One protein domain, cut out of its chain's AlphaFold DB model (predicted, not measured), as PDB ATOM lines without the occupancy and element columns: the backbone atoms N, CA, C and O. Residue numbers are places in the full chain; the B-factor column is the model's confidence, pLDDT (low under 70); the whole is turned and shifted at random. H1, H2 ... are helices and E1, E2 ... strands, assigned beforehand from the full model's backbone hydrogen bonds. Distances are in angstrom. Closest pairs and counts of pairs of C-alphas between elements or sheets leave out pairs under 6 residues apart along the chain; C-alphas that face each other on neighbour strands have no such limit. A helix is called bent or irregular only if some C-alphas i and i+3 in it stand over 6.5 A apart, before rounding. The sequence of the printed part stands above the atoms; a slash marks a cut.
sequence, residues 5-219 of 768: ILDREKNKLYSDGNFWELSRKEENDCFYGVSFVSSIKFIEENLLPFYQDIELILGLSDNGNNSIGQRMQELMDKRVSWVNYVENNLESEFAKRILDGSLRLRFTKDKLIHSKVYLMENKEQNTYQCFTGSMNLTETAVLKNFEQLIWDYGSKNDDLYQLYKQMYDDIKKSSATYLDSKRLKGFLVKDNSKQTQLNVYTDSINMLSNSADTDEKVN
ATOM      1  N   ILE A   5       8.239 -17.407  34.085       93.75
ATOM      2  CA  ILE A   5       9.299 -18.424  34.102       93.75
ATOM      3  C   ILE A   5       9.336 -19.092  35.473       93.75
ATOM      4  O   ILE A   5       9.607 -18.438  36.479       93.75
ATOM      5  N   LEU A   6       9.061 -20.392  35.519       95.94
ATOM      6  CA  LEU A   6       9.217 -21.214  36.714       95.94
ATOM      7  C   LEU A   6      10.650 -21.753  36.768       95.94
ATOM      8  O   LEU A   6      10.998 -22.642  36.003       95.94
ATOM      9  N   ASP A   7      11.462 -21.224  37.678       95.38
ATOM     10  CA  ASP A   7      12.770 -21.781  38.037       95.38
ATOM     11  C   ASP A   7      12.542 -22.977  38.962       95.38
ATOM     12  O   ASP A   7      12.145 -22.815  40.125       95.38
ATOM     13  N   ARG A   8      12.721 -24.182  38.413       93.19
ATOM     14  CA  ARG A   8      12.443 -25.437  39.119       93.19
ATOM     15  C   ARG A   8      13.462 -25.688  40.223       93.19
ATOM     16  O   ARG A   8      13.075 -26.073  41.322       93.19
ATOM     17  N   GLU A   9      14.737 -25.416  39.957       90.38
ATOM     18  CA  GLU A   9      15.833 -25.643  40.904       90.38
ATOM     19  C   GLU A   9      15.655 -24.810  42.178       90.38
ATOM     20  O   GLU A   9      15.918 -25.275  43.289       90.38
ATOM     21  N   LYS A  10      15.142 -23.582  42.043       93.75
ATOM     22  CA  LYS A  10      14.862 -22.695  43.184       93.75
ATOM     23  C   LYS A  10      13.409 -22.704  43.645       93.75
ATOM     24  O   LYS A  10      13.083 -21.957  44.568       93.75
ATOM     25  N   ASN A  11      12.538 -23.506  43.026       92.19
ATOM     26  CA  ASN A  11      11.088 -23.495  43.243       92.19
ATOM     27  C   ASN A  11      10.500 -22.068  43.235       92.19
ATOM     28  O   ASN A  11       9.722 -21.688  44.114       92.19
ATOM     29  N   LYS A  12      10.909 -21.249  42.259       95.00
ATOM     30  CA  LYS A  12      10.592 -19.815  42.198       95.00
ATOM     31  C   LYS A  12       9.896 -19.450  40.893       95.00
ATOM     32  O   LYS A  12      10.406 -19.715  39.812       95.00
ATOM     33  N   LEU A  13       8.770 -18.745  40.994       93.31
ATOM     34  CA  LEU A  13       8.092 -18.163  39.836       93.31
ATOM     35  C   LEU A  13       8.561 -16.724  39.593       93.31
ATOM     36  O   LEU A  13       8.368 -15.839  40.428       93.31
ATOM     37  N   TYR A  14       9.116 -16.474  38.413       91.56
ATOM     38  CA  TYR A  14       9.329 -15.140  37.869       91.56
ATOM     39  C   TYR A  14       8.078 -14.732  37.091       91.56
ATOM     40  O   TYR A  14       7.872 -15.192  35.974       91.56
ATOM     41  N   SER A  15       7.225 -13.897  37.694       86.88
ATOM     42  CA  SER A  15       5.986 -13.429  37.044       86.88
ATOM     43  C   SER A  15       6.252 -12.492  35.862       86.88
ATOM     44  O   SER A  15       5.452 -12.474  34.935       86.88
ATOM     45  N   ASP A  16       7.396 -11.795  35.891       84.94
ATOM     46  CA  ASP A  16       7.890 -10.931  34.820       84.94
ATOM     47  C   ASP A  16       9.292 -11.355  34.357       84.94
ATOM     48  O   ASP A  16      10.258 -10.598  34.427       84.94
ATOM     49  N   GLY A  17       9.424 -12.620  33.962       83.38
ATOM     50  CA  GLY A  17      10.697 -13.216  33.579       83.38
ATOM     51  C   GLY A  17      11.258 -12.642  32.277       83.38
ATOM     52  O   GLY A  17      10.553 -12.495  31.281       83.38
ATOM     53  N   ASN A  18      12.565 -12.383  32.265       88.56
ATOM     54  CA  ASN A  18      13.307 -12.064  31.052       88.56
ATOM     55  C   ASN A  18      14.072 -13.307  30.585       88.56
ATOM     56  O   ASN A  18      15.115 -13.642  31.145       88.56
ATOM     57  N   PHE A  19      13.551 -13.986  29.558       90.50
ATOM     58  CA  PHE A  19      14.165 -15.195  29.000       90.50
ATOM     59  C   PHE A  19      15.645 -14.995  28.672       90.50
ATOM     60  O   PHE A  19      16.469 -15.807  29.075       90.50
ATOM     61  N   TRP A  20      15.985 -13.888  28.010       89.56
ATOM     62  CA  TRP A  20      17.348 -13.617  27.564       89.56
ATOM     63  C   TRP A  20      18.300 -13.278  28.697       89.56
ATOM     64  O   TRP A  20      19.473 -13.621  28.623       89.56
ATOM     65  N   GLU A  21      17.820 -12.608  29.743       88.38
ATOM     66  CA  GLU A  21      18.637 -12.394  30.936       88.38
ATOM     67  C   GLU A  21      18.991 -13.738  31.573       88.38
ATOM     68  O   GLU A  21      20.146 -13.964  31.908       88.38
ATOM     69  N   LEU A  22      18.017 -14.643  31.709       89.38
ATOM     70  CA  LEU A  22      18.218 -15.935  32.367       89.38
ATOM     71  C   LEU A  22      19.046 -16.906  31.518       89.38
ATOM     72  O   LEU A  22      19.986 -17.504  32.035       89.38
ATOM     73  N   SER A  23      18.755 -17.012  30.219       87.69
ATOM     74  CA  SER A  23      19.433 -17.931  29.296       87.69
ATOM     75  C   SER A  23      20.902 -17.577  29.044       87.69
ATOM     76  O   SER A  23      21.648 -18.387  28.497       87.69
ATOM     77  N   ARG A  24      21.308 -16.355  29.415       86.69
ATOM     78  CA  ARG A  24      22.670 -15.823  29.269       86.69
ATOM     79  C   ARG A  24      23.414 -15.703  30.603       86.69
ATOM     80  O   ARG A  24      24.512 -15.159  30.624       86.69
ATOM     81  N   LYS A  25      22.830 -16.173  31.717       78.06
ATOM     82  CA  LYS A  25      23.502 -16.163  33.033       78.06
ATOM     83  C   LYS A  25      24.720 -17.070  33.090       78.06
ATOM     84  O   LYS A  25      25.674 -16.738  33.778       78.06
ATOM     85  N   GLU A  26      24.656 -18.190  32.385       74.19
ATOM     86  CA  GLU A  26      25.775 -19.115  32.252       74.19
ATOM     87  C   GLU A  26      26.347 -18.955  30.845       74.19
ATOM     88  O   GLU A  26      25.593 -18.803  29.875       74.19
ATOM     89  N   GLU A  27      27.671 -19.002  30.731       79.00
ATOM     90  CA  GLU A  27      28.342 -19.065  29.436       79.00
ATOM     91  C   GLU A  27      27.900 -20.369  28.760       79.00
ATOM     92  O   GLU A  27      28.141 -21.445  29.288       79.00
ATOM     93  N   ASN A  28      27.184 -20.303  27.641       85.25
ATOM     94  CA  ASN A  28      26.751 -21.480  26.890       85.25
ATOM     95  C   ASN A  28      27.185 -21.317  25.438       85.25
ATOM     96  O   ASN A  28      26.889 -20.301  24.812       85.25
ATOM     97  N   ASP A  29      27.825 -22.339  24.875       88.31
ATOM     98  CA  ASP A  29      28.350 -22.278  23.508       88.31
ATOM     99  C   ASP A  29      27.332 -22.764  22.476       88.31
ATOM    100  O   ASP A  29      27.419 -22.409  21.300       88.31
ATOM    101  N   CYS A  30      26.385 -23.608  22.890       94.44
ATOM    102  CA  CYS A  30      25.467 -24.290  21.983       94.44
ATOM    103  C   CYS A  30      24.007 -23.977  22.296       94.44
ATOM    104  O   CYS A  30      23.620 -23.908  23.462       94.44
ATOM    105  N   PHE A  31      23.189 -23.880  21.247       96.25
ATOM    106  CA  PHE A  31      21.744 -23.699  21.332       96.25
ATOM    107  C   PHE A  31      21.017 -24.707  20.434       96.25
ATOM    108  O   PHE A  31      21.071 -24.630  19.204       96.25
ATOM    109  N   TYR A  32      20.297 -25.635  21.056       96.31
ATOM    110  CA  TYR A  32      19.420 -26.613  20.417       96.31
ATOM    111  C   TYR A  32      17.969 -26.193  20.644       96.31
ATOM    112  O   TYR A  32      17.425 -26.326  21.742       96.31
ATOM    113  N   GLY A  33      17.349 -25.632  19.608       94.88
ATOM    114  CA  GLY A  33      16.033 -25.012  19.705       94.88
ATOM    115  C   GLY A  33      14.960 -25.753  18.928       94.88
ATOM    116  O   GLY A  33      15.136 -26.085  17.760       94.88
ATOM    117  N   VAL A  34      13.802 -25.924  19.550       93.19
ATOM    118  CA  VAL A  34      12.554 -26.344  18.920       93.19
ATOM    119  C   VAL A  34      11.553 -25.212  19.095       93.19
ATOM    120  O   VAL A  34      11.203 -24.863  20.220       93.19
ATOM    121  N   SER A  35      11.103 -24.626  17.988       89.88
ATOM    122  CA  SER A  35      10.100 -23.556  17.980       89.88
ATOM    123  C   SER A  35       9.111 -23.788  16.849       89.88
ATOM    124  O   SER A  35       9.460 -24.342  15.811       89.88
ATOM    125  N   PHE A  36       7.873 -23.331  17.009       78.94
ATOM    126  CA  PHE A  36       6.898 -23.410  15.922       78.94
ATOM    127  C   PHE A  36       7.267 -22.454  14.783       78.94
ATOM    128  O   PHE A  36       7.223 -22.828  13.620       78.94
ATOM    129  N   VAL A  37       7.687 -21.231  15.111       80.12
ATOM    130  CA  VAL A  37       8.121 -20.220  14.135       80.12
ATOM    131  C   VAL A  37       9.296 -19.408  14.669       80.12
ATOM    132  O   VAL A  37       9.476 -19.277  15.882       80.12
ATOM    133  N   SER A  38      10.085 -18.857  13.750       86.12
ATOM    134  CA  SER A  38      11.102 -17.835  14.003       86.12
ATOM    135  C   SER A  38      11.320 -17.004  12.733       86.12
ATOM    136  O   SER A  38      10.808 -17.350  11.662       86.12
ATOM    137  N   SER A  39      12.054 -15.899  12.836       87.56
ATOM    138  CA  SER A  39      12.439 -15.056  11.700       87.56
ATOM    139  C   SER A  39      13.956 -14.910  11.618       87.56
ATOM    140  O   SER A  39      14.647 -15.007  12.629       87.56
ATOM    141  N   ILE A  40      14.470 -14.640  10.415       88.56
ATOM    142  CA  ILE A  40      15.906 -14.411  10.181       88.56
ATOM    143  C   ILE A  40      16.432 -13.306  11.104       88.56
ATOM    144  O   ILE A  40      17.371 -13.538  11.856       88.56
ATOM    145  N   LYS A  41      15.739 -12.159  11.131       89.31
ATOM    146  CA  LYS A  41      16.070 -11.023  11.998       89.31
ATOM    147  C   LYS A  41      16.137 -11.425  13.477       89.31
ATOM    148  O   LYS A  41      17.075 -11.067  14.176       89.31
ATOM    149  N   PHE A  42      15.162 -12.203  13.954       90.44
ATOM    150  CA  PHE A  42      15.145 -12.633  15.351       90.44
ATOM    151  C   PHE A  42      16.350 -13.518  15.689       90.44
ATOM    152  O   PHE A  42      16.961 -13.334  16.740       90.44
ATOM    153  N   ILE A  43      16.702 -14.450  14.795       93.19
ATOM    154  CA  ILE A  43      17.875 -15.325  14.938       93.19
ATOM    155  C   ILE A  43      19.161 -14.485  14.955       93.19
ATOM    156  O   ILE A  43      19.982 -14.665  15.855       93.19
ATOM    157  N   GLU A  44      19.309 -13.557  14.005       91.88
ATOM    158  CA  GLU A  44      20.464 -12.653  13.892       91.88
ATOM    159  C   GLU A  44      20.684 -11.801  15.136       91.88
ATOM    160  O   GLU A  44      21.813 -11.675  15.595       91.88
ATOM    161  N   GLU A  45      19.621 -11.232  15.697       91.19
ATOM    162  CA  GLU A  45      19.738 -10.292  16.812       91.19
ATOM    163  C   GLU A  45      19.852 -10.991  18.172       91.19
ATOM    164  O   GLU A  45      20.495 -10.470  19.082       91.19
ATOM    165  N   ASN A  46      19.223 -12.161  18.338       90.94
ATOM    166  CA  ASN A  46      19.028 -12.748  19.668       90.94
ATOM    167  C   ASN A  46      19.745 -14.077  19.903       90.94
ATOM    168  O   ASN A  46      19.928 -14.439  21.067       90.94
ATOM    169  N   LEU A  47      20.143 -14.793  18.845       93.25
ATOM    170  CA  LEU A  47      20.825 -16.086  18.960       93.25
ATOM    171  C   LEU A  47      22.280 -16.013  18.493       93.25
ATOM    172  O   LEU A  47      23.175 -16.346  19.266       93.25
ATOM    173  N   LEU A  48      22.529 -15.553  17.260       94.06
ATOM    174  CA  LEU A  48      23.874 -15.558  16.662       94.06
ATOM    175  C   LEU A  48      24.963 -14.863  17.504       94.06
ATOM    176  O   LEU A  48      26.072 -15.401  17.545       94.06
ATOM    177  N   PRO A  49      24.691 -13.730  18.189       92.19
ATOM    178  CA  PRO A  49      25.713 -13.037  18.973       92.19
ATOM    179  C   PRO A  49      26.106 -13.766  20.262       92.19
ATOM    180  O   PRO A  49      27.121 -13.424  20.858       92.19
ATOM    181  N   PHE A  50      25.295 -14.726  20.720       90.56
ATOM    182  CA  PHE A  50      25.411 -15.303  22.065       90.56
ATOM    183  C   PHE A  50      25.782 -16.784  22.072       90.56
ATOM    184  O   PHE A  50      26.277 -17.264  23.083       90.56
ATOM    185  N   TYR A  51      25.564 -17.502  20.969       93.06
ATOM    186  CA  TYR A  51      25.852 -18.932  20.872       93.06
ATOM    187  C   TYR A  51      26.740 -19.203  19.661       93.06
ATOM    188  O   TYR A  51      26.510 -18.656  18.582       93.06
ATOM    189  N   GLN A  52      27.743 -20.065  19.822       92.44
ATOM    190  CA  GLN A  52      28.685 -20.447  18.767       92.44
ATOM    191  C   GLN A  52      28.112 -21.522  17.837       92.44
ATOM    192  O   GLN A  52      28.381 -21.495  16.639       92.44
ATOM    193  N   ASP A  53      27.299 -22.445  18.349       94.88
ATOM    194  CA  ASP A  53      26.747 -23.567  17.584       94.88
ATOM    195  C   ASP A  53      25.228 -23.653  17.773       94.88
ATOM    196  O   ASP A  53      24.738 -23.891  18.874       94.88
ATOM    197  N   ILE A  54      24.466 -23.430  16.704       96.38
ATOM    198  CA  ILE A  54      23.011 -23.286  16.752       96.38
ATOM    199  C   ILE A  54      22.366 -24.300  15.810       96.38
ATOM    200  O   ILE A  54      22.626 -24.322  14.605       96.38
ATOM    201  N   GLU A  55      21.454 -25.110  16.342       95.50
ATOM    202  CA  GLU A  55      20.571 -25.961  15.548       95.50
ATOM    203  C   GLU A  55      19.117 -25.675  15.916       95.50
ATOM    204  O   GLU A  55      18.713 -25.818  17.070       95.50
ATOM    205  N   LEU A  56      18.331 -25.250  14.926       94.44
ATOM    206  CA  LEU A  56      16.923 -24.915  15.111       94.44
ATOM    207  C   LEU A  56      16.038 -25.853  14.304       94.44
ATOM    208  O   LEU A  56      16.199 -25.991  13.090       94.44
ATOM    209  N   ILE A  57      15.058 -26.440  14.979       91.19
ATOM    210  CA  ILE A  57      13.942 -27.161  14.380       91.19
ATOM    211  C   ILE A  57      12.735 -26.226  14.401       91.19
ATOM    212  O   ILE A  57      12.215 -25.893  15.468       91.19
ATOM    213  N   LEU A  58      12.308 -25.795  13.216       87.25
ATOM    214  CA  LEU A  58      11.138 -24.943  13.026       87.25
ATOM    215  C   LEU A  58       9.938 -25.796  12.595       87.25
ATOM    216  O   LEU A  58      10.039 -26.618  11.683       87.25
ATOM    217  N   GLY A  59       8.805 -25.637  13.272       73.38
ATOM    218  CA  GLY A  59       7.572 -26.343  12.927       73.38
ATOM    219  C   GLY A  59       6.986 -25.889  11.585       73.38
ATOM    220  O   GLY A  59       7.116 -24.733  11.190       73.38
ATOM    221  N   LEU A  60       6.295 -26.800  10.896       64.50
ATOM    222  CA  LEU A  60       5.321 -26.433   9.862       64.50
ATOM    223  C   LEU A  60       4.039 -25.948  10.571       64.50
ATOM    224  O   LEU A  60       3.676 -26.506  11.610       64.50
ATOM    225  N   SER A  61       3.394 -24.883  10.079       50.84
ATOM    226  CA  SER A  61       2.271 -24.252  10.789       50.84
ATOM    227  C   SER A  61       1.008 -25.139  10.926       50.84
ATOM    228  O   SER A  61       0.928 -26.201  10.324       50.84
ATOM    229  N   ASP A  62       0.056 -24.725  11.776       46.94
ATOM    230  CA  ASP A  62      -1.110 -25.468  12.296       46.94
ATOM    231  C   ASP A  62      -1.865 -26.308  11.230       46.94
ATOM    232  O   ASP A  62      -2.407 -25.761  10.262       46.94
ATOM    233  N   ASN A  63      -1.932 -27.640  11.416       48.19
ATOM    234  CA  ASN A  63      -2.590 -28.588  10.496       48.19
ATOM    235  C   ASN A  63      -4.116 -28.621  10.711       48.19
ATOM    236  O   ASN A  63      -4.686 -29.643  11.093       48.19
ATOM    237  N   GLY A  64      -4.790 -27.513  10.409       46.09
ATOM    238  CA  GLY A  64      -6.182 -27.572   9.948       46.09
ATOM    239  C   GLY A  64      -6.271 -28.181   8.538       46.09
ATOM    240  O   GLY A  64      -5.252 -28.586   7.978       46.09
ATOM    241  N   ASN A  65      -7.463 -28.185   7.926       43.91
ATOM    242  CA  ASN A  65      -7.787 -28.718   6.580       43.91
ATOM    243  C   ASN A  65      -6.855 -28.283   5.404       43.91
ATOM    244  O   ASN A  65      -7.031 -28.747   4.283       43.91
ATOM    245  N   ASN A  66      -5.832 -27.453   5.653       55.31
ATOM    246  CA  ASN A  66      -4.850 -26.916   4.706       55.31
ATOM    247  C   ASN A  66      -3.408 -27.463   4.892       55.31
ATOM    248  O   ASN A  66      -2.455 -26.823   4.438       55.31
ATOM    249  N   SER A  67      -3.208 -28.623   5.537       69.12
ATOM    250  CA  SER A  67      -1.867 -29.171   5.844       69.12
ATOM    251  C   SER A  67      -0.976 -29.342   4.601       69.12
ATOM    252  O   SER A  67       0.164 -28.887   4.583       69.12
ATOM    253  N   ILE A  68      -1.495 -29.919   3.511       80.38
ATOM    254  CA  ILE A  68      -0.745 -30.115   2.256       80.38
ATOM    255  C   ILE A  68      -0.285 -28.777   1.667       80.38
ATOM    256  O   ILE A  68       0.881 -28.648   1.289       80.38
ATOM    257  N   GLY A  69      -1.167 -27.774   1.647       76.12
ATOM    258  CA  GLY A  69      -0.843 -26.439   1.154       76.12
ATOM    259  C   GLY A  69       0.265 -25.770   1.971       76.12
ATOM    260  O   GLY A  69       1.262 -25.315   1.416       76.12
ATOM    261  N   GLN A  70       0.163 -25.772   3.299       74.94
ATOM    262  CA  GLN A  70       1.177 -25.139   4.149       74.94
ATOM    263  C   GLN A  70       2.538 -25.845   4.077       74.94
ATOM    264  O   GLN A  70       3.564 -25.172   3.955       74.94
ATOM    265  N   ARG A  71       2.562 -27.189   4.069       79.75
ATOM    266  CA  ARG A  71       3.801 -27.964   3.872       79.75
ATOM    267  C   ARG A  71       4.453 -27.639   2.526       79.75
ATOM    268  O   ARG A  71       5.670 -27.475   2.457       79.75
ATOM    269  N   MET A  72       3.650 -27.495   1.468       82.00
ATOM    270  CA  MET A  72       4.127 -27.086   0.144       82.00
ATOM    271  C   MET A  72       4.697 -25.659   0.164       82.00
ATOM    272  O   MET A  72       5.791 -25.425  -0.340       82.00
ATOM    273  N   GLN A  73       4.012 -24.717   0.813       79.12
ATOM    274  CA  GLN A  73       4.451 -23.322   0.919       79.12
ATOM    275  C   GLN A  73       5.779 -23.173   1.684       79.12
ATOM    276  O   GLN A  73       6.615 -22.336   1.343       79.12
ATOM    277  N   GLU A  74       5.997 -23.973   2.725       77.75
ATOM    278  CA  GLU A  74       7.236 -23.971   3.513       77.75
ATOM    279  C   GLU A  74       8.441 -24.502   2.729       77.75
ATOM    280  O   GLU A  74       9.518 -23.891   2.726       77.75
ATOM    281  N   LEU A  75       8.238 -25.610   2.015       81.81
ATOM    282  CA  LEU A  75       9.248 -26.250   1.172       81.81
ATOM    283  C   LEU A  75       9.600 -25.440  -0.076       81.81
ATOM    284  O   LEU A  75      10.767 -25.405  -0.475       81.81
ATOM    285  N   MET A  76       8.596 -24.837  -0.714       81.88
ATOM    286  CA  MET A  76       8.753 -24.175  -2.008       81.88
ATOM    287  C   MET A  76       9.022 -22.681  -1.844       81.88
ATOM    288  O   MET A  76      10.009 -22.184  -2.377       81.88
ATOM    289  N   ASP A  77       8.203 -21.965  -1.074       78.25
ATOM    290  CA  ASP A  77       8.225 -20.499  -1.072       78.25
ATOM    291  C   ASP A  77       9.098 -19.934   0.059       78.25
ATOM    292  O   ASP A  77       9.971 -19.095  -0.182       78.25
ATOM    293  N   LYS A  78       8.911 -20.393   1.310       78.75
ATOM    294  CA  LYS A  78       9.720 -19.882   2.437       78.75
ATOM    295  C   LYS A  78      11.194 -20.243   2.271       78.75
ATOM    296  O   LYS A  78      12.056 -19.412   2.552       78.75
ATOM    297  N   ARG A  79      11.491 -21.427   1.731       84.56
ATOM    298  CA  ARG A  79      12.873 -21.888   1.560       84.56
ATOM    299  C   ARG A  79      13.637 -21.030   0.562       84.56
ATOM    300  O   ARG A  79      14.761 -20.618   0.840       84.56
ATOM    301  N   VAL A  80      12.995 -20.695  -0.558       84.44
ATOM    302  CA  VAL A  80      13.528 -19.754  -1.553       84.44
ATOM    303  C   VAL A  80      13.725 -18.373  -0.937       84.44
ATOM    304  O   VAL A  80      14.781 -17.782  -1.123       84.44
ATOM    305  N   SER A  81      12.781 -17.886  -0.126       83.44
ATOM    306  CA  SER A  81      12.935 -16.597   0.565       83.44
ATOM    307  C   SER A  81      14.158 -16.546   1.487       83.44
ATOM    308  O   SER A  81      14.799 -15.500   1.561       83.44
ATOM    309  N   TRP A  82      14.480 -17.628   2.201       86.81
ATOM    310  CA  TRP A  82      15.646 -17.668   3.093       86.81
ATOM    311  C   TRP A  82      16.953 -17.734   2.297       86.81
ATOM    312  O   TRP A  82      17.904 -17.030   2.627       86.81
ATOM    313  N   VAL A  83      16.987 -18.511   1.208       88.50
ATOM    314  CA  VAL A  83      18.154 -18.565   0.312       88.50
ATOM    315  C   VAL A  83      18.370 -17.228  -0.401       88.50
ATOM    316  O   VAL A  83      19.499 -16.751  -0.439       88.50
ATOM    317  N   ASN A  84      17.308 -16.571  -0.876       85.81
ATOM    318  CA  ASN A  84      17.385 -15.238  -1.483       85.81
ATOM    319  C   ASN A  84      17.895 -14.191  -0.478       85.81
ATOM    320  O   ASN A  84      18.656 -13.304  -0.856       85.81
ATOM    321  N   TYR A  85      17.497 -14.267   0.799       86.44
ATOM    322  CA  TYR A  85      18.054 -13.381   1.826       86.44
ATOM    323  C   TYR A  85      19.569 -13.567   1.947       86.44
ATOM    324  O   TYR A  85      20.302 -12.583   1.926       86.44
ATOM    325  N   VAL A  86      20.032 -14.818   2.015       86.50
ATOM    326  CA  VAL A  86      21.460 -15.144   2.102       86.50
ATOM    327  C   VAL A  86      22.223 -14.685   0.857       86.50
ATOM    328  O   VAL A  86      23.262 -14.051   0.993       86.50
ATOM    329  N   GLU A  87      21.700 -14.948  -0.344       86.25
ATOM    330  CA  GLU A  87      22.306 -14.524  -1.616       86.25
ATOM    331  C   GLU A  87      22.496 -12.999  -1.680       86.25
ATOM    332  O   GLU A  87      23.551 -12.524  -2.092       86.25
ATOM    333  N   ASN A  88      21.505 -12.228  -1.221       84.06
ATOM    334  CA  ASN A  88      21.552 -10.764  -1.238       84.06
ATOM    335  C   ASN A  88      22.337 -10.152  -0.066       84.06
ATOM    336  O   ASN A  88      22.660  -8.968  -0.102       84.06
ATOM    337  N   ASN A  89      22.635 -10.934   0.975       87.94
ATOM    338  CA  ASN A  89      23.290 -10.468   2.197       87.94
ATOM    339  C   ASN A  89      24.427 -11.415   2.601       87.94
ATOM    340  O   ASN A  89      24.515 -11.820   3.759       87.94
ATOM    341  N   LEU A  90      25.311 -11.768   1.663       86.81
ATOM    342  CA  LEU A  90      26.426 -12.700   1.913       86.81
ATOM    343  C   LEU A  90      27.351 -12.256   3.058       86.81
ATOM    344  O   LEU A  90      27.967 -13.091   3.715       86.81
ATOM    345  N   GLU A  91      27.414 -10.950   3.325       86.81
ATOM    346  CA  GLU A  91      28.203 -10.388   4.422       86.81
ATOM    347  C   GLU A  91      27.511 -10.433   5.790       86.81
ATOM    348  O   GLU A  91      28.172 -10.179   6.801       86.81
ATOM    349  N   SER A  92      26.216 -10.762   5.838       91.38
ATOM    350  CA  SER A  92      25.481 -10.910   7.097       91.38
ATOM    351  C   SER A  92      26.043 -12.054   7.936       91.38
ATOM    352  O   SER A  92      26.495 -13.079   7.416       91.38
ATOM    353  N   GLU A  93      25.962 -11.897   9.256       90.62
ATOM    354  CA  GLU A  93      26.353 -12.947  10.196       90.62
ATOM    355  C   GLU A  93      25.524 -14.219   9.963       90.62
ATOM    356  O   GLU A  93      26.058 -15.320   9.965       90.62
ATOM    357  N   PHE A  94      24.237 -14.090   9.632       92.88
ATOM    358  CA  PHE A  94      23.395 -15.232   9.282       92.88
ATOM    359  C   PHE A  94      23.927 -16.027   8.088       92.88
ATOM    360  O   PHE A  94      24.040 -17.251   8.161       92.88
ATOM    361  N   ALA A  95      24.283 -15.346   6.993       91.12
ATOM    362  CA  ALA A  95      24.839 -15.992   5.808       91.12
ATOM    363  C   ALA A  95      26.160 -16.708   6.123       91.12
ATOM    364  O   ALA A  95      26.327 -17.878   5.768       91.12
ATOM    365  N   LYS A  96      27.067 -16.029   6.837       92.88
ATOM    366  CA  LYS A  96      28.371 -16.569   7.252       92.88
ATOM    367  C   LYS A  96      28.211 -17.833   8.097       92.88
ATOM    368  O   LYS A  96      28.786 -18.864   7.751       92.88
ATOM    369  N   ARG A  97      27.337 -17.789   9.106       93.88
ATOM    370  CA  ARG A  97      27.108 -18.889  10.055       93.88
ATOM    371  C   ARG A  97      26.415 -20.103   9.426       93.88
ATOM    372  O   ARG A  97      26.661 -21.240   9.821       93.88
ATOM    373  N   ILE A  98      25.585 -19.924   8.395       93.56
ATOM    374  CA  ILE A  98      25.093 -21.076   7.613       93.56
ATOM    375  C   ILE A  98      26.207 -21.653   6.729       93.56
ATOM    376  O   ILE A  98      26.343 -22.874   6.627       93.56
ATOM    377  N   LEU A  99      27.015 -20.803   6.082       90.69
ATOM    378  CA  LEU A  99      28.085 -21.229   5.171       90.69
ATOM    379  C   LEU A  99      29.234 -21.958   5.878       90.69
ATOM    380  O   LEU A  99      29.799 -22.890   5.290       90.69
ATOM    381  N   ASP A 100      29.568 -21.579   7.108       92.50
ATOM    382  CA  ASP A 100      30.560 -22.270   7.941       92.50
ATOM    383  C   ASP A 100      29.977 -23.485   8.697       92.50
ATOM    384  O   ASP A 100      30.727 -24.361   9.124       92.50
ATOM    385  N   GLY A 101      28.644 -23.604   8.756       92.12
ATOM    386  CA  GLY A 101      27.918 -24.743   9.321       92.12
ATOM    387  C   GLY A 101      27.587 -24.627  10.809       92.12
ATOM    388  O   GLY A 101      27.013 -25.566  11.368       92.12
ATOM    389  N   SER A 102      27.909 -23.502  11.440       94.12
ATOM    390  CA  SER A 102      27.606 -23.209  12.843       94.12
ATOM    391  C   SER A 102      26.141 -22.824  13.100       94.12
ATOM    392  O   SER A 102      25.693 -22.894  14.239       94.12
ATOM    393  N   LEU A 103      25.373 -22.478  12.062       95.31
ATOM    394  CA  LEU A 103      23.911 -22.392  12.090       95.31
ATOM    395  C   LEU A 103      23.305 -23.467  11.177       95.31
ATOM    396  O   LEU A 103      23.569 -23.509   9.974       95.31
ATOM    397  N   ARG A 104      22.442 -24.317  11.742       93.81
ATOM    398  CA  ARG A 104      21.726 -25.382  11.022       93.81
ATOM    399  C   ARG A 104      20.228 -25.264  11.233       93.81
ATOM    400  O   ARG A 104      19.749 -25.168  12.361       93.81
ATOM    401  N   LEU A 105      19.482 -25.312  10.135       91.62
ATOM    402  CA  LEU A 105      18.035 -25.143  10.147       91.62
ATOM    403  C   LEU A 105      17.363 -26.426   9.678       91.62
ATOM    404  O   LEU A 105      17.719 -26.995   8.642       91.62
ATOM    405  N   ARG A 106      16.372 -26.876  10.438       89.44
ATOM    406  CA  ARG A 106      15.584 -28.084  10.189       89.44
ATOM    407  C   ARG A 106      14.101 -27.754  10.278       89.44
ATOM    408  O   ARG A 106      13.715 -26.775  10.911       89.44
ATOM    409  N   PHE A 107      13.275 -28.596   9.673       85.25
ATOM    410  CA  PHE A 107      11.822 -28.485   9.754       85.25
ATOM    411  C   PHE A 107      11.173 -29.859   9.873       85.25
ATOM    412  O   PHE A 107      11.743 -30.858   9.443       85.25
ATOM    413  N   THR A 108       9.990 -29.940  10.466       79.56
ATOM    414  CA  THR A 108       9.260 -31.208  10.647       79.56
ATOM    415  C   THR A 108       8.877 -31.863   9.327       79.56
ATOM    416  O   THR A 108       8.449 -31.174   8.412       79.56
ATOM    417  N   LYS A 109       8.954 -33.194   9.225       76.94
ATOM    418  CA  LYS A 109       8.565 -33.932   8.008       76.94
ATOM    419  C   LYS A 109       7.047 -33.951   7.805       76.94
ATOM    420  O   LYS A 109       6.555 -33.665   6.722       76.94
ATOM    421  N   ASP A 110       6.310 -34.313   8.844       69.75
ATOM    422  CA  ASP A 110       4.866 -34.574   8.784       69.75
ATOM    423  C   ASP A 110       4.146 -34.300  10.115       69.75
ATOM    424  O   ASP A 110       2.972 -33.929  10.113       69.75
ATOM    425  N   LYS A 111       4.853 -34.438  11.243       73.25
ATOM    426  CA  LYS A 111       4.332 -34.181  12.591       73.25
ATOM    427  C   LYS A 111       4.278 -32.694  12.936       73.25
ATOM    428  O   LYS A 111       5.220 -31.952  12.673       73.25
ATOM    429  N   LEU A 112       3.208 -32.291  13.620       71.56
ATOM    430  CA  LEU A 112       3.110 -30.973  14.244       71.56
ATOM    431  C   LEU A 112       4.007 -30.876  15.476       71.56
ATOM    432  O   LEU A 112       4.048 -31.790  16.302       71.56
ATOM    433  N   ILE A 113       4.655 -29.725  15.635       72.38
ATOM    434  CA  ILE A 113       5.361 -29.355  16.860       72.38
ATOM    435  C   ILE A 113       4.584 -28.230  17.537       72.38
ATOM    436  O   ILE A 113       4.605 -27.085  17.088       72.38
ATOM    437  N   HIS A 114       3.939 -28.549  18.658       74.25
ATOM    438  CA  HIS A 114       3.414 -27.540  19.583       74.25
ATOM    439  C   HIS A 114       4.342 -27.296  20.778       74.25
ATOM    440  O   HIS A 114       4.209 -26.254  21.422       74.25
ATOM    441  N   SER A 115       5.289 -28.200  21.036       79.19
ATOM    442  CA  SER A 115       6.281 -28.100  22.112       79.19
ATOM    443  C   SER A 115       7.386 -27.105  21.767       79.19
ATOM    444  O   SER A 115       7.861 -27.088  20.632       79.19
ATOM    445  N   LYS A 116       7.807 -26.283  22.736       91.69
ATOM    446  CA  LYS A 116       8.972 -25.403  22.590       91.69
ATOM    447  C   LYS A 116      10.014 -25.836  23.592       91.69
ATOM    448  O   LYS A 116       9.706 -25.947  24.773       91.69
ATOM    449  N   VAL A 117      11.204 -26.127  23.087       94.38
ATOM    450  CA  VAL A 117      12.308 -26.699  23.858       94.38
ATOM    451  C   VAL A 117      13.569 -25.953  23.463       94.38
ATOM    452  O   VAL A 117      13.942 -25.952  22.294       94.38
ATOM    453  N   TYR A 118      14.220 -25.321  24.426       96.38
ATOM    454  CA  TYR A 118      15.457 -24.576  24.237       96.38
ATOM    455  C   TYR A 118      16.507 -25.187  25.147       96.38
ATOM    456  O   TYR A 118      16.549 -24.885  26.337       96.38
ATOM    457  N   LEU A 119      17.309 -26.094  24.596       96.44
ATOM    458  CA  LEU A 119      18.396 -26.757  25.302       96.44
ATOM    459  C   LEU A 119      19.713 -26.065  24.950       96.44
ATOM    460  O   LEU A 119      20.148 -26.070  23.802       96.44
ATOM    461  N   MET A 120      20.338 -25.466  25.950       95.75
ATOM    462  CA  MET A 120      21.633 -24.812  25.861       95.75
ATOM    463  C   MET A 120      22.682 -25.633  26.588       95.75
ATOM    464  O   MET A 120      22.411 -26.239  27.625       95.75
ATOM    465  N   GLU A 121      23.877 -25.660  26.019       94.44
ATOM    466  CA  GLU A 121      24.975 -26.474  26.512       94.44
ATOM    467  C   GLU A 121      26.278 -25.664  26.523       94.44
ATOM    468  O   GLU A 121      26.660 -25.091  25.497       94.44
ATOM    469  N   ASN A 122      27.007 -25.701  27.640       91.19
ATOM    470  CA  ASN A 122      28.419 -25.323  27.684       91.19
ATOM    471  C   ASN A 122      29.269 -26.569  27.389       91.19
ATOM    472  O   ASN A 122      29.069 -27.627  28.001       91.19
ATOM    473  N   LYS A 123      30.173 -26.496  26.408       81.81
ATOM    474  CA  LYS A 123      30.994 -27.658  26.017       81.81
ATOM    475  C   LYS A 123      32.135 -27.922  27.000       81.81
ATOM    476  O   LYS A 123      32.480 -29.082  27.203       81.81
ATOM    477  N   GLU A 124      32.678 -26.885  27.623       85.12
ATOM    478  CA  GLU A 124      33.852 -26.958  28.499       85.12
ATOM    479  C   GLU A 124      33.490 -27.257  29.961       85.12
ATOM    480  O   GLU A 124      34.153 -28.058  30.616       85.12
ATOM    481  N   GLN A 125      32.411 -26.661  30.469       86.00
ATOM    482  CA  GLN A 125      32.003 -26.735  31.879       86.00
ATOM    483  C   GLN A 125      31.082 -27.923  32.196       86.00
ATOM    484  O   GLN A 125      30.734 -28.146  33.352       86.00
ATOM    485  N   ASN A 126      30.690 -28.707  31.187       89.06
ATOM    486  CA  ASN A 126      29.761 -29.837  31.319       89.06
ATOM    487  C   ASN A 126      28.399 -29.466  31.951       89.06
ATOM    488  O   ASN A 126      27.769 -30.288  32.622       89.06
ATOM    489  N   THR A 127      27.927 -28.240  31.720       92.75
ATOM    490  CA  THR A 127      26.645 -27.725  32.219       92.75
ATOM    491  C   THR A 127      25.605 -27.604  31.106       92.75
ATOM    492  O   THR A 127      25.933 -27.568  29.912       92.75
ATOM    493  N   TYR A 128      24.331 -27.565  31.498       94.06
ATOM    494  CA  TYR A 128      23.210 -27.296  30.600       94.06
ATOM    495  C   TYR A 128      22.228 -26.299  31.209       94.06
ATOM    496  O   TYR A 128      22.118 -26.170  32.430       94.06
ATOM    497  N   GLN A 129      21.457 -25.664  30.335       95.12
ATOM    498  CA  GLN A 129      20.192 -25.035  30.686       95.12
ATOM    499  C   GLN A 129      19.109 -25.505  29.727       95.12
ATOM    500  O   GLN A 129      19.338 -25.595  28.523       95.12
ATOM    501  N   CYS A 130      17.912 -25.771  30.227       95.50
ATOM    502  CA  CYS A 130      16.757 -26.076  29.407       95.50
ATOM    503  C   CYS A 130      15.594 -25.154  29.758       95.50
ATOM    504  O   CYS A 130      15.257 -24.976  30.925       95.50
ATOM    505  N   PHE A 131      14.965 -24.593  28.730       95.94
ATOM    506  CA  PHE A 131      13.674 -23.937  28.856       95.94
ATOM    507  C   PHE A 131      12.645 -24.689  28.027       95.94
ATOM    508  O   PHE A 131      12.867 -24.950  26.844       95.94
ATOM    509  N   THR A 132      11.503 -25.005  28.627       94.69
ATOM    510  CA  THR A 132      10.404 -25.690  27.938       94.69
ATOM    511  C   THR A 132       9.062 -25.048  28.254       94.69
ATOM    512  O   THR A 132       8.826 -24.626  29.383       94.69
ATOM    513  N   GLY A 133       8.177 -24.934  27.262       92.44
ATOM    514  CA  GLY A 133       6.847 -24.355  27.465       92.44
ATOM    515  C   GLY A 133       6.171 -23.867  26.186       92.44
ATOM    516  O   GLY A 133       6.228 -24.535  25.150       92.44
ATOM    517  N   SER A 134       5.487 -22.723  26.263       90.06
ATOM    518  CA  SER A 134       4.619 -22.214  25.188       90.06
ATOM    519  C   SER A 134       5.285 -21.178  24.270       90.06
ATOM    520  O   SER A 134       4.910 -21.073  23.097       90.06
ATOM    521  N   MET A 135       6.307 -20.473  24.773       90.81
ATOM    522  CA  MET A 135       6.925 -19.316  24.117       90.81
ATOM    523  C   MET A 135       7.646 -19.694  22.822       90.81
ATOM    524  O   MET A 135       8.614 -20.441  22.877       90.81
ATOM    525  N   ASN A 136       7.255 -19.118  21.682       89.81
ATOM    526  CA  ASN A 136       8.008 -19.195  20.420       89.81
ATOM    527  C   ASN A 136       9.224 -18.257  20.384       89.81
ATOM    528  O   ASN A 136       9.239 -17.214  21.033       89.81
ATOM    529  N   LEU A 137      10.190 -18.547  19.511       90.00
ATOM    530  CA  LEU A 137      11.312 -17.654  19.187       90.00
ATOM    531  C   LEU A 137      10.870 -16.478  18.294       90.00
ATOM    532  O   LEU A 137      11.219 -16.394  17.118       90.00
ATOM    533  N   THR A 138      10.054 -15.574  18.841       87.94
ATOM    534  CA  THR A 138       9.604 -14.342  18.170       87.94
ATOM    535  C   THR A 138       9.518 -13.183  19.161       87.94
ATOM    536  O   THR A 138       9.192 -13.397  20.326       87.94
ATOM    537  N   GLU A 139       9.720 -11.940  18.706       84.94
ATOM    538  CA  GLU A 139       9.595 -10.752  19.576       84.94
ATOM    539  C   GLU A 139       8.218 -10.672  20.250       84.94
ATOM    540  O   GLU A 139       8.100 -10.278  21.406       84.94
ATOM    541  N   THR A 140       7.162 -11.071  19.535       84.31
ATOM    542  CA  THR A 140       5.788 -11.016  20.051       84.31
ATOM    543  C   THR A 140       5.581 -12.026  21.177       84.31
ATOM    544  O   THR A 140       5.016 -11.664  22.204       84.31
ATOM    545  N   ALA A 141       6.088 -13.253  21.036       84.06
ATOM    546  CA  ALA A 141       6.005 -14.252  22.099       84.06
ATOM    547  C   ALA A 141       6.833 -13.852  23.331       84.06
ATOM    548  O   ALA A 141       6.372 -14.008  24.454       84.06
ATOM    549  N   VAL A 142       8.021 -13.277  23.125       83.06
ATOM    550  CA  VAL A 142       8.899 -12.861  24.230       83.06
ATOM    551  C   VAL A 142       8.349 -11.639  24.981       83.06
ATOM    552  O   VAL A 142       8.483 -11.571  26.200       83.06
ATOM    553  N   LEU A 143       7.755 -10.663  24.280       78.81
ATOM    554  CA  LEU A 143       7.461  -9.337  24.852       78.81
ATOM    555  C   LEU A 143       5.975  -9.005  25.011       78.81
ATOM    556  O   LEU A 143       5.640  -8.110  25.784       78.81
ATOM    557  N   LYS A 144       5.086  -9.630  24.232       77.00
ATOM    558  CA  LYS A 144       3.684  -9.190  24.099       77.00
ATOM    559  C   LYS A 144       2.666 -10.256  24.486       77.00
ATOM    560  O   LYS A 144       1.605  -9.906  24.994       77.00
ATOM    561  N   ASN A 145       2.960 -11.527  24.234       80.25
ATOM    562  CA  ASN A 145       2.058 -12.621  24.563       80.25
ATOM    563  C   ASN A 145       2.143 -13.002  26.042       80.25
ATOM    564  O   ASN A 145       3.157 -12.804  26.710       80.25
ATOM    565  N   PHE A 146       1.069 -13.618  26.530       84.19
ATOM    566  CA  PHE A 146       1.088 -14.318  27.804       84.19
ATOM    567  C   PHE A 146       1.634 -15.733  27.586       84.19
ATOM    568  O   PHE A 146       0.913 -16.615  27.127       84.19
ATOM    569  N   GLU A 147       2.920 -15.926  27.875       90.00
ATOM    570  CA  GLU A 147       3.636 -17.189  27.673       90.00
ATOM    571  C   GLU A 147       4.175 -17.736  29.000       90.00
ATOM    572  O   GLU A 147       4.397 -16.985  29.955       90.00
ATOM    573  N   GLN A 148       4.418 -19.046  29.044       92.56
ATOM    574  CA  GLN A 148       4.955 -19.737  30.213       92.56
ATOM    575  C   GLN A 148       6.135 -20.630  29.825       92.56
ATOM    576  O   GLN A 148       6.080 -21.342  28.818       92.56
ATOM    577  N   LEU A 149       7.189 -20.603  30.640       94.81
ATOM    578  CA  LEU A 149       8.354 -21.477  30.533       94.81
ATOM    579  C   LEU A 149       8.694 -22.104  31.886       94.81
ATOM    580  O   LEU A 149       8.576 -21.469  32.933       94.81
ATOM    581  N   ILE A 150       9.179 -23.335  31.845       95.25
ATOM    582  CA  ILE A 150       9.899 -23.993  32.934       95.25
ATOM    583  C   ILE A 150      11.384 -23.874  32.612       95.25
ATOM    584  O   ILE A 150      11.775 -24.144  31.477       95.25
ATOM    585  N   TRP A 151      12.178 -23.443  33.587       95.88
ATOM    586  CA  TRP A 151      13.623 -23.293  33.489       95.88
ATOM    587  C   TRP A 151      14.325 -24.284  34.414       95.88
ATOM    588  O   TRP A 151      14.143 -24.244  35.633       95.88
ATOM    589  N   ASP A 152      15.150 -25.125  33.798       94.62
ATOM    590  CA  ASP A 152      16.013 -26.111  34.437       94.62
ATOM    591  C   ASP A 152      17.466 -25.869  34.055       94.62
ATOM    592  O   ASP A 152      17.762 -25.414  32.948       94.62
ATOM    593  N   TYR A 153      18.387 -26.185  34.954       94.00
ATOM    594  CA  TYR A 153      19.817 -26.073  34.699       94.00
ATOM    595  C   TYR A 153      20.598 -26.978  35.650       94.00
ATOM    596  O   TYR A 153      20.147 -27.260  36.757       94.00
ATOM    597  N   GLY A 154      21.768 -27.444  35.220       92.75
ATOM    598  CA  GLY A 154      22.550 -28.409  35.992       92.75
ATOM    599  C   GLY A 154      23.717 -29.000  35.210       92.75
ATOM    600  O   GLY A 154      24.258 -28.367  34.300       92.75
ATOM    601  N   SER A 155      24.103 -30.225  35.560       92.62
ATOM    602  CA  SER A 155      25.170 -30.980  34.898       92.62
ATOM    603  C   SER A 155      24.612 -31.817  33.750       92.62
ATOM    604  O   SER A 155      23.528 -32.386  33.843       92.62
ATOM    605  N   LYS A 156      25.377 -31.996  32.669       92.50
ATOM    606  CA  LYS A 156      24.987 -32.914  31.576       92.50
ATOM    607  C   LYS A 156      24.972 -34.394  31.994       92.50
ATOM    608  O   LYS A 156      24.532 -35.253  31.232       92.50
ATOM    609  N   ASN A 157      25.452 -34.707  33.194       92.75
ATOM    610  CA  ASN A 157      25.347 -36.048  33.769       92.75
ATOM    611  C   ASN A 157      24.006 -36.282  34.480       92.75
ATOM    612  O   ASN A 157      23.747 -37.407  34.899       92.75
ATOM    613  N   ASP A 158      23.172 -35.250  34.629       93.44
ATOM    614  CA  ASP A 158      21.886 -35.365  35.306       93.44
ATOM    615  C   ASP A 158      20.901 -36.181  34.456       93.44
ATOM    616  O   ASP A 158      20.783 -35.974  33.243       93.44
ATOM    617  N   ASP A 159      20.125 -37.058  35.101       94.62
ATOM    618  CA  ASP A 159      19.099 -37.870  34.427       94.62
ATOM    619  C   ASP A 159      18.112 -36.997  33.636       94.62
ATOM    620  O   ASP A 159      17.687 -37.345  32.533       94.62
ATOM    621  N   LEU A 160      17.781 -35.818  34.170       92.69
ATOM    622  CA  LEU A 160      16.863 -34.893  33.517       92.69
ATOM    623  C   LEU A 160      17.437 -34.299  32.223       92.69
ATOM    624  O   LEU A 160      16.698 -34.141  31.251       92.69
ATOM    625  N   TYR A 161      18.744 -34.023  32.166       94.56
ATOM    626  CA  TYR A 161      19.381 -33.584  30.925       94.56
ATOM    627  C   TYR A 161      19.277 -34.665  29.845       94.56
ATOM    628  O   TYR A 161      18.952 -34.352  28.700       94.56
ATOM    629  N   GLN A 162      19.487 -35.937  30.203       95.62
ATOM    630  CA  GLN A 162      19.366 -37.049  29.252       95.62
ATOM    631  C   GLN A 162      17.946 -37.143  28.681       95.62
ATOM    632  O   GLN A 162      17.779 -37.349  27.478       95.62
ATOM    633  N   LEU A 163      16.921 -36.896  29.503       95.38
ATOM    634  CA  LEU A 163      15.529 -36.819  29.049       95.38
ATOM    635  C   LEU A 163      15.279 -35.620  28.122       95.38
ATOM    636  O   LEU A 163      14.635 -35.775  27.083       95.38
ATOM    637  N   TYR A 164      15.813 -34.438  28.448       95.19
ATOM    638  CA  TYR A 164      15.717 -33.265  27.571       95.19
ATOM    639  C   TYR A 164      16.407 -33.493  26.228       95.19
ATOM    640  O   TYR A 164      15.854 -33.148  25.178       95.19
ATOM    641  N   LYS A 165      17.583 -34.122  26.248       94.88
ATOM    642  CA  LYS A 165      18.330 -34.468  25.042       94.88
ATOM    643  C   LYS A 165      17.581 -35.490  24.199       94.88
ATOM    644  O   LYS A 165      17.419 -35.272  23.003       94.88
ATOM    645  N   GLN A 166      17.046 -36.540  24.822       94.25
ATOM    646  CA  GLN A 166      16.220 -37.537  24.146       94.25
ATOM    647  C   GLN A 166      14.986 -36.898  23.500       94.25
ATOM    648  O   GLN A 166      14.703 -37.163  22.332       94.25
ATOM    649  N   MET A 167      14.282 -36.014  24.218       91.50
ATOM    650  CA  MET A 167      13.125 -35.299  23.676       91.50
ATOM    651  C   MET A 167      13.506 -34.462  22.448       91.50
ATOM    652  O   MET A 167      12.807 -34.504  21.435       91.50
ATOM    653  N   TYR A 168      14.622 -33.729  22.509       93.19
ATOM    654  CA  TYR A 168      15.133 -32.978  21.362       93.19
ATOM    655  C   TYR A 168      15.484 -33.900  20.183       93.19
ATOM    656  O   TYR A 168      15.058 -33.653  19.053       93.19
ATOM    657  N   ASP A 169      16.212 -34.988  20.434       92.44
ATOM    658  CA  ASP A 169      16.662 -35.919  19.397       92.44
ATOM    659  C   ASP A 169      15.498 -36.667  18.730       92.44
ATOM    660  O   ASP A 169      15.523 -36.907  17.519       92.44
ATOM    661  N   ASP A 170      14.438 -36.992  19.466       89.12
ATOM    662  CA  ASP A 170      13.241 -37.627  18.905       89.12
ATOM    663  C   ASP A 170      12.453 -36.672  17.994       89.12
ATOM    664  O   ASP A 170      11.974 -37.067  16.919       89.12
ATOM    665  N   ILE A 171      12.398 -35.386  18.355       88.44
ATOM    666  CA  ILE A 171      11.868 -34.333  17.480       88.44
ATOM    667  C   ILE A 171      12.768 -34.181  16.245       88.44
ATOM    668  O   ILE A 171      12.274 -34.126  15.114       88.44
ATOM    669  N   LYS A 172      14.093 -34.202  16.427       89.38
ATOM    670  CA  LYS A 172      15.080 -34.113  15.345       89.38
ATOM    671  C   LYS A 172      14.951 -35.247  14.330       89.38
ATOM    672  O   LYS A 172      14.975 -34.968  13.130       89.38
ATOM    673  N   LYS A 173      14.745 -36.495  14.757       87.38
ATOM    674  CA  LYS A 173      14.491 -37.645  13.854       87.38
ATOM    675  C   LYS A 173      13.249 -37.437  12.979       87.38
ATOM    676  O   LYS A 173      13.217 -37.845  11.815       87.38
ATOM    677  N   SER A 174      12.250 -36.737  13.515       82.06
ATOM    678  CA  SER A 174      11.011 -36.377  12.813       82.06
ATOM    679  C   SER A 174      11.145 -35.105  11.954       82.06
ATOM    680  O   SER A 174      10.146 -34.582  11.462       82.06
ATOM    681  N   SER A 175      12.367 -34.600  11.748       85.44
ATOM    682  CA  SER A 175      12.653 -33.384  10.979       85.44
ATOM    683  C   SER A 175      13.602 -33.647   9.806       85.44
ATOM    684  O   SER A 175      14.477 -34.509   9.883       85.44
ATOM    685  N   ALA A 176      13.451 -32.886   8.727       83.88
ATOM    686  CA  ALA A 176      14.340 -32.861   7.575       83.88
ATOM    687  C   ALA A 176      15.237 -31.616   7.616       83.88
ATOM    688  O   ALA A 176      14.879 -30.577   8.179       83.88
ATOM    689  N   THR A 177      16.420 -31.712   7.010       86.44
ATOM    690  CA  THR A 177      17.321 -30.564   6.863       86.44
ATOM    691  C   THR A 177      16.664 -29.517   5.965       86.44
ATOM    692  O   THR A 177      16.293 -29.816   4.834       86.44
ATOM    693  N   TYR A 178      16.523 -28.287   6.452       82.50
ATOM    694  CA  TYR A 178      15.966 -27.175   5.683       82.50
ATOM    695  C   TYR A 178      17.062 -26.476   4.879       82.50
ATOM    696  O   TYR A 178      17.017 -26.405   3.645       82.50
ATOM    697  N   LEU A 179      18.081 -26.006   5.599       86.44
ATOM    698  CA  LEU A 179      19.207 -25.252   5.076       86.44
ATOM    699  C   LEU A 179      20.442 -25.534   5.941       86.44
ATOM    700  O   LEU A 179      20.398 -25.407   7.166       86.44
ATOM    701  N   ASP A 180      21.523 -25.939   5.285       86.62
ATOM    702  CA  ASP A 180      22.840 -26.176   5.870       86.62
ATOM    703  C   ASP A 180      23.938 -25.707   4.899       86.62
ATOM    704  O   ASP A 180      23.663 -25.348   3.748       86.62
ATOM    705  N   SER A 181      25.193 -25.728   5.357       89.38
ATOM    706  CA  SER A 181      26.356 -25.317   4.557       89.38
ATOM    707  C   SER A 181      26.434 -26.041   3.208       89.38
ATOM    708  O   SER A 181      26.711 -25.421   2.179       89.38
ATOM    709  N   LYS A 182      26.164 -27.353   3.188       88.44
ATOM    710  CA  LYS A 182      26.287 -28.192   1.988       88.44
ATOM    711  C   LYS A 182      25.245 -27.815   0.936       88.44
ATOM    712  O   LYS A 182      25.601 -27.609  -0.224       88.44
ATOM    713  N   ARG A 183      23.976 -27.716   1.331       87.88
ATOM    714  CA  ARG A 183      22.861 -27.361   0.446       87.88
ATOM    715  C   ARG A 183      23.001 -25.928  -0.051       87.88
ATOM    716  O   ARG A 183      22.921 -25.705  -1.253       87.88
ATOM    717  N   LEU A 184      23.316 -24.982   0.836       88.25
ATOM    718  CA  LEU A 184      23.481 -23.576   0.464       88.25
ATOM    719  C   LEU A 184      24.595 -23.381  -0.578       88.25
ATOM    720  O   LEU A 184      24.365 -22.733  -1.597       88.25
ATOM    721  N   LYS A 185      25.768 -24.002  -0.384       87.81
ATOM    722  CA  LYS A 185      26.867 -23.967  -1.370       87.81
ATOM    723  C   LYS A 185      26.470 -24.564  -2.723       87.81
ATOM    724  O   LYS A 185      26.945 -24.092  -3.747       87.81
ATOM    725  N   GLY A 186      25.605 -25.579  -2.734       85.25
ATOM    726  CA  GLY A 186      25.062 -26.163  -3.964       85.25
ATOM    727  C   GLY A 186      24.006 -25.297  -4.662       85.25
ATOM    728  O   GLY A 186      23.780 -25.460  -5.860       85.25
ATOM    729  N   PHE A 187      23.357 -24.378  -3.942       90.06
ATOM    730  CA  PHE A 187      22.336 -23.489  -4.501       90.06
ATOM    731  C   PHE A 187      22.926 -22.219  -5.106       90.06
ATOM    732  O   PHE A 187      22.485 -21.802  -6.179       90.06
ATOM    733  N   LEU A 188      23.892 -21.602  -4.425       86.50
ATOM    734  CA  LEU A 188      24.442 -20.303  -4.805       86.50
ATOM    735  C   LEU A 188      25.223 -20.392  -6.122       86.50
ATOM    736  O   LEU A 188      26.194 -21.136  -6.244       86.50
ATOM    737  N   VAL A 189      24.807 -19.597  -7.108       83.94
ATOM    738  CA  VAL A 189      25.479 -19.456  -8.400       83.94
ATOM    739  C   VAL A 189      25.804 -17.987  -8.591       83.94
ATOM    740  O   VAL A 189      24.912 -17.145  -8.651       83.94
ATOM    741  N   LYS A 190      27.099 -17.682  -8.691       75.56
ATOM    742  CA  LYS A 190      27.579 -16.310  -8.837       75.56
ATOM    743  C   LYS A 190      26.911 -15.625 -10.036       75.56
ATOM    744  O   LYS A 190      26.863 -16.197 -11.124       75.56
ATOM    745  N   ASP A 191      26.409 -14.412  -9.808       69.94
ATOM    746  CA  ASP A 191      25.775 -13.544 -10.806       69.94
ATOM    747  C   ASP A 191      24.571 -14.180 -11.540       69.94
ATOM    748  O   ASP A 191      24.215 -13.764 -12.644       69.94
ATOM    749  N   ASN A 192      23.914 -15.193 -10.948       80.31
ATOM    750  CA  ASN A 192      22.779 -15.878 -11.573       80.31
ATOM    751  C   ASN A 192      21.698 -16.328 -10.571       80.31
ATOM    752  O   ASN A 192      21.428 -17.521 -10.407       80.31
ATOM    753  N   SER A 193      20.999 -15.354  -9.981       80.69
ATOM    754  CA  SER A 193      19.921 -15.598  -9.006       80.69
ATOM    755  C   SER A 193      18.788 -16.477  -9.553       80.69
ATOM    756  O   SER A 193      18.246 -17.333  -8.854       80.69
ATOM    757  N   LYS A 194      18.477 -16.379 -10.853       80.62
ATOM    758  CA  LYS A 194      17.478 -17.256 -11.487       80.62
ATOM    759  C   LYS A 194      17.902 -18.726 -11.445       80.62
ATOM    760  O   LYS A 194      17.066 -19.598 -11.204       80.62
ATOM    761  N   GLN A 195      19.183 -19.005 -11.673       81.38
ATOM    762  CA  GLN A 195      19.725 -20.354 -11.555       81.38
ATOM    763  C   GLN A 195      19.768 -20.812 -10.093       81.38
ATOM    764  O   GLN A 195      19.450 -21.969  -9.825       81.38
ATOM    765  N   THR A 196      20.068 -19.919  -9.149       85.31
ATOM    766  CA  THR A 196      19.995 -20.222  -7.713       85.31
ATOM    767  C   THR A 196      18.588 -20.620  -7.282       85.31
ATOM    768  O   THR A 196      18.420 -21.691  -6.701       85.31
ATOM    769  N   GLN A 197      17.556 -19.864  -7.661       84.62
ATOM    770  CA  GLN A 197      16.161 -20.237  -7.393       84.62
ATOM    771  C   GLN A 197      15.798 -21.593  -8.018       84.62
ATOM    772  O   GLN A 197      15.154 -22.425  -7.378       84.62
ATOM    773  N   LEU A 198      16.240 -21.854  -9.252       84.00
ATOM    774  CA  LEU A 198      15.988 -23.126  -9.933       84.00
ATOM    775  C   LEU A 198      16.651 -24.315  -9.218       84.00
ATOM    776  O   LEU A 198      16.042 -25.385  -9.124       84.00
ATOM    777  N   ASN A 199      17.854 -24.128  -8.673       87.56
ATOM    778  CA  ASN A 199      18.540 -25.136  -7.864       87.56
ATOM    779  C   ASN A 199      17.772 -25.419  -6.563       87.56
ATOM    780  O   ASN A 199      17.580 -26.586  -6.218       87.56
ATOM    781  N   VAL A 200      17.259 -24.379  -5.890       88.50
ATOM    782  CA  VAL A 200      16.445 -24.531  -4.669       88.50
ATOM    783  C   VAL A 200      15.155 -25.296  -4.959       88.50
ATOM    784  O   VAL A 200      14.864 -26.266  -4.263       88.50
ATOM    785  N   TYR A 201      14.406 -24.935  -6.007       87.62
ATOM    786  CA  TYR A 201      13.185 -25.665  -6.374       87.62
ATOM    787  C   TYR A 201      13.469 -27.115  -6.760       87.62
ATOM    788  O   TYR A 201      12.697 -28.005  -6.413       87.62
ATOM    789  N   THR A 202      14.577 -27.368  -7.462       87.50
ATOM    790  CA  THR A 202      14.986 -28.734  -7.814       87.50
ATOM    791  C   THR A 202      15.232 -29.567  -6.560       87.50
ATOM    792  O   THR A 202      14.731 -30.686  -6.460       87.50
ATOM    793  N   ASP A 203      15.950 -29.017  -5.584       88.38
ATOM    794  CA  ASP A 203      16.196 -29.692  -4.313       88.38
ATOM    795  C   ASP A 203      14.903 -29.889  -3.511       88.38
ATOM    796  O   ASP A 203      14.632 -31.001  -3.068       88.38
ATOM    797  N   SER A 204      14.045 -28.869  -3.406       87.88
ATOM    798  CA  SER A 204      12.748 -28.984  -2.723       87.88
ATOM    799  C   SER A 204      11.846 -30.056  -3.338       87.88
ATOM    800  O   SER A 204      11.193 -30.792  -2.602       87.88
ATOM    801  N   ILE A 205      11.847 -30.215  -4.666       87.69
ATOM    802  CA  ILE A 205      11.108 -31.294  -5.345       87.69
ATOM    803  C   ILE A 205      11.700 -32.669  -5.008       87.69
ATOM    804  O   ILE A 205      10.952 -33.621  -4.790       87.69
ATOM    805  N   ASN A 206      13.029 -32.785  -4.914       86.50
ATOM    806  CA  ASN A 206      13.695 -34.037  -4.534       86.50
ATOM    807  C   ASN A 206      13.413 -34.448  -3.078       86.50
ATOM    808  O   ASN A 206      13.519 -35.631  -2.741       86.50
ATOM    809  N   MET A 207      13.021 -33.491  -2.234       85.38
ATOM    810  CA  MET A 207      12.581 -33.744  -0.862       85.38
ATOM    811  C   MET A 207      11.145 -34.272  -0.769       85.38
ATOM    812  O   MET A 207      10.735 -34.666   0.317       85.38
ATOM    813  N   LEU A 208      10.367 -34.310  -1.853       87.44
ATOM    814  CA  LEU A 208       8.988 -34.807  -1.821       87.44
ATOM    815  C   LEU A 208       8.943 -36.342  -1.845       87.44
ATOM    816  O   LEU A 208       9.667 -37.000  -2.598       87.44
ATOM    817  N   SER A 209       8.044 -36.922  -1.052       85.00
ATOM    818  CA  SER A 209       7.765 -38.360  -1.044       85.00
ATOM    819  C   SER A 209       6.286 -38.639  -0.802       85.00
ATOM    820  O   SER A 209       5.646 -37.909  -0.057       85.00
ATOM    821  N   ASN A 210       5.755 -39.723  -1.378       85.56
ATOM    822  CA  ASN A 210       4.476 -40.298  -0.939       85.56
ATOM    823  C   ASN A 210       4.648 -41.379   0.151       85.56
ATOM    824  O   ASN A 210       3.648 -41.925   0.609       85.56
ATOM    825  N   SER A 211       5.888 -41.726   0.529       74.44
ATOM    826  CA  SER A 211       6.204 -42.682   1.601       74.44
ATOM    827  C   SER A 211       7.095 -42.061   2.681       74.44
ATOM    828  O   SER A 211       7.904 -41.171   2.404       74.44
ATOM    829  N   ALA A 212       6.973 -42.555   3.913       63.31
ATOM    830  CA  ALA A 212       7.677 -42.035   5.087       63.31
ATOM    831  C   ALA A 212       9.104 -42.601   5.283       63.31
ATOM    832  O   ALA A 212       9.765 -42.272   6.265       63.31
ATOM    833  N   ASP A 213       9.605 -43.424   4.358       60.00
ATOM    834  CA  ASP A 213      10.746 -44.327   4.603       60.00
ATOM    835  C   ASP A 213      12.145 -43.693   4.489       60.00
ATOM    836  O   ASP A 213      13.143 -44.407   4.427       60.00
ATOM    837  N   THR A 214      12.266 -42.363   4.419       64.12
ATOM    838  CA  THR A 214      13.579 -41.724   4.206       64.12
ATOM    839  C   THR A 214      13.824 -40.530   5.115       64.12
ATOM    840  O   THR A 214      12.950 -39.682   5.299       64.12
ATOM    841  N   ASP A 215      15.055 -40.421   5.617       64.44
ATOM    842  CA  ASP A 215      15.430 -39.441   6.638       64.44
ATOM    843  C   ASP A 215      15.414 -37.978   6.180       64.44
ATOM    844  O   ASP A 215      15.273 -37.086   7.016       64.44
ATOM    845  N   GLU A 216      15.504 -37.715   4.874       73.12
ATOM    846  CA  GLU A 216      15.548 -36.352   4.325       73.12
ATOM    847  C   GLU A 216      14.278 -35.918   3.583       73.12
ATOM    848  O   GLU A 216      14.183 -34.749   3.199       73.12
ATOM    849  N   LYS A 217      13.309 -36.817   3.368       82.25
ATOM    850  CA  LYS A 217      12.097 -36.479   2.613       82.25
ATOM    851  C   LYS A 217      10.926 -36.105   3.508       82.25
ATOM    852  O   LYS A 217      10.789 -36.559   4.642       82.25
ATOM    853  N   VAL A 218      10.068 -35.279   2.938       81.19
ATOM    854  CA  VAL A 218       8.819 -34.789   3.500       81.19
ATOM    855  C   VAL A 218       7.696 -35.632   2.928       81.19
ATOM    856  O   VAL A 218       7.599 -35.811   1.710       81.19
ATOM    857  N   ASN A 219       6.870 -36.170   3.816       82.31
ATOM    858  CA  ASN A 219       5.803 -37.074   3.433       82.31
ATOM    859  C   ASN A 219       4.555 -36.290   2.999       82.31
ATOM    860  O   ASN A 219       4.036 -35.454   3.735       82.31
TER     861      ASN A 219
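AT A GLANCE: This is residues 5 to 219 of the 768 residues of a protein of Ligilactobacillus salivarius (UniProt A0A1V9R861). What is the main picture? One long, twisted sheet of nine strands runs through the domain, with H6 packed on one face. H3, H4, H7 and H8 gather at its E5 and E9 end, and the small hairpin of E1 and E2 makes the other end. What is it made of? The printed part has 215 residues, with eight named helices and nine named strands in the order E1 E2 H1 E3 H2 E4 H3 H4 E5 E6 E7 H5 E8 H6 E9 H7 H8. The sheet is mixed, the class is mixed helices and strands, and the whole is compact, with a radius of gyration of the C-alphas of 17.8 A and spans of 54 by 40 by 35 A.

HOW THE PARTS SIT: How do the strands pair? From edge strand E2, residues 12 to 14, the antiparallel hairpin with E1, residues 5 to 7, has N 5 and O 14 at 2.9 A; E1 is parallel to E8, residues 148 to 155, with N 6 and O 149 at 2.8 A. E8 is antiparallel to E7, residues 127 to 133, N 130 and O 152 at 2.7 A; E7 forms a hairpin with E6, residues 116 to 121, N 118 and O 131 at 2.8 A; E6 is antiparallel to E3, residues 30 to 35, N 34 and O 117 at 2.7 A. E4, residues 53 to 58, is parallel to E3, N 31 and O 53 at 2.8 A, and to E5, residues 103 to 108, N 106 and O 56 at 2.8 A; edge strand E9, residues 175 to 179, is antiparallel to E5, N 176 and O 107 at 2.7 A. Which helices are on the sheet? H6, residues 159 to 173, and H4, residues 93 to 100, are on opposite faces, with closest C-alphas Val 117 and Tyr 168 of E6 and H6 7.3 A apart. H1, residues 19 to 23, only grazes it; H5, residues 139 to 143, is not on it. How do the helices meet? H3, residues 67 to 88, was assigned as one helix by its hydrogen bonds but is bent, C-alphas 75 and 78 being 6.5 A apart; its arm H3b, residues 78 to 88, touches H8, residues 193 to 206, at a shallow tilt of 32 degrees, opposite ways, with closest C-alphas Val 80 and Val 200 6.4 A apart. H4 touches H2, residues 40 to 46, and H7, residues 181 to 187, about perpendicular at 80 and 82 degrees, with closest C-alphas Glu 44 and Phe 94 at 6.0 A, and Leu 99 and Ser 181 at 4.5 A. In each helix or arm every O i to N i+4 pair is within hydrogen-bond range; E3, H2, E4 and E4, H3 H4, E5 are strand-helix-strand units, parallel neighbour strands joined through helices, with right-handed crossovers.

IN THESE COORDINATES: Where does the first element begin? E1 begins at C-alpha 5, (9.299, -18.424, 34.102). Which elements are long? E8 measures 23.6 A, H6 21.1 A, E7 20.6 A and H8 20.0 A, from first to last C-alpha; H3a, residues 67 to 75, measures 12.4 A and H3b 15.4 A. Where does the last helix end? H8 ends at C-alpha 206, (13.695, -34.037, -4.534).

THE WHOLE: How far does it reach? The two C-alphas farthest apart, those of Asn 11 and Asp 191, are 56.9 A apart. Is it whole? The printed part has no cut and no long link; residues 207 to 219 hold no named element. Where is confidence low? Residues 60 to 67, 110, 191 and 212 to 215 of this model have pLDDT under 70.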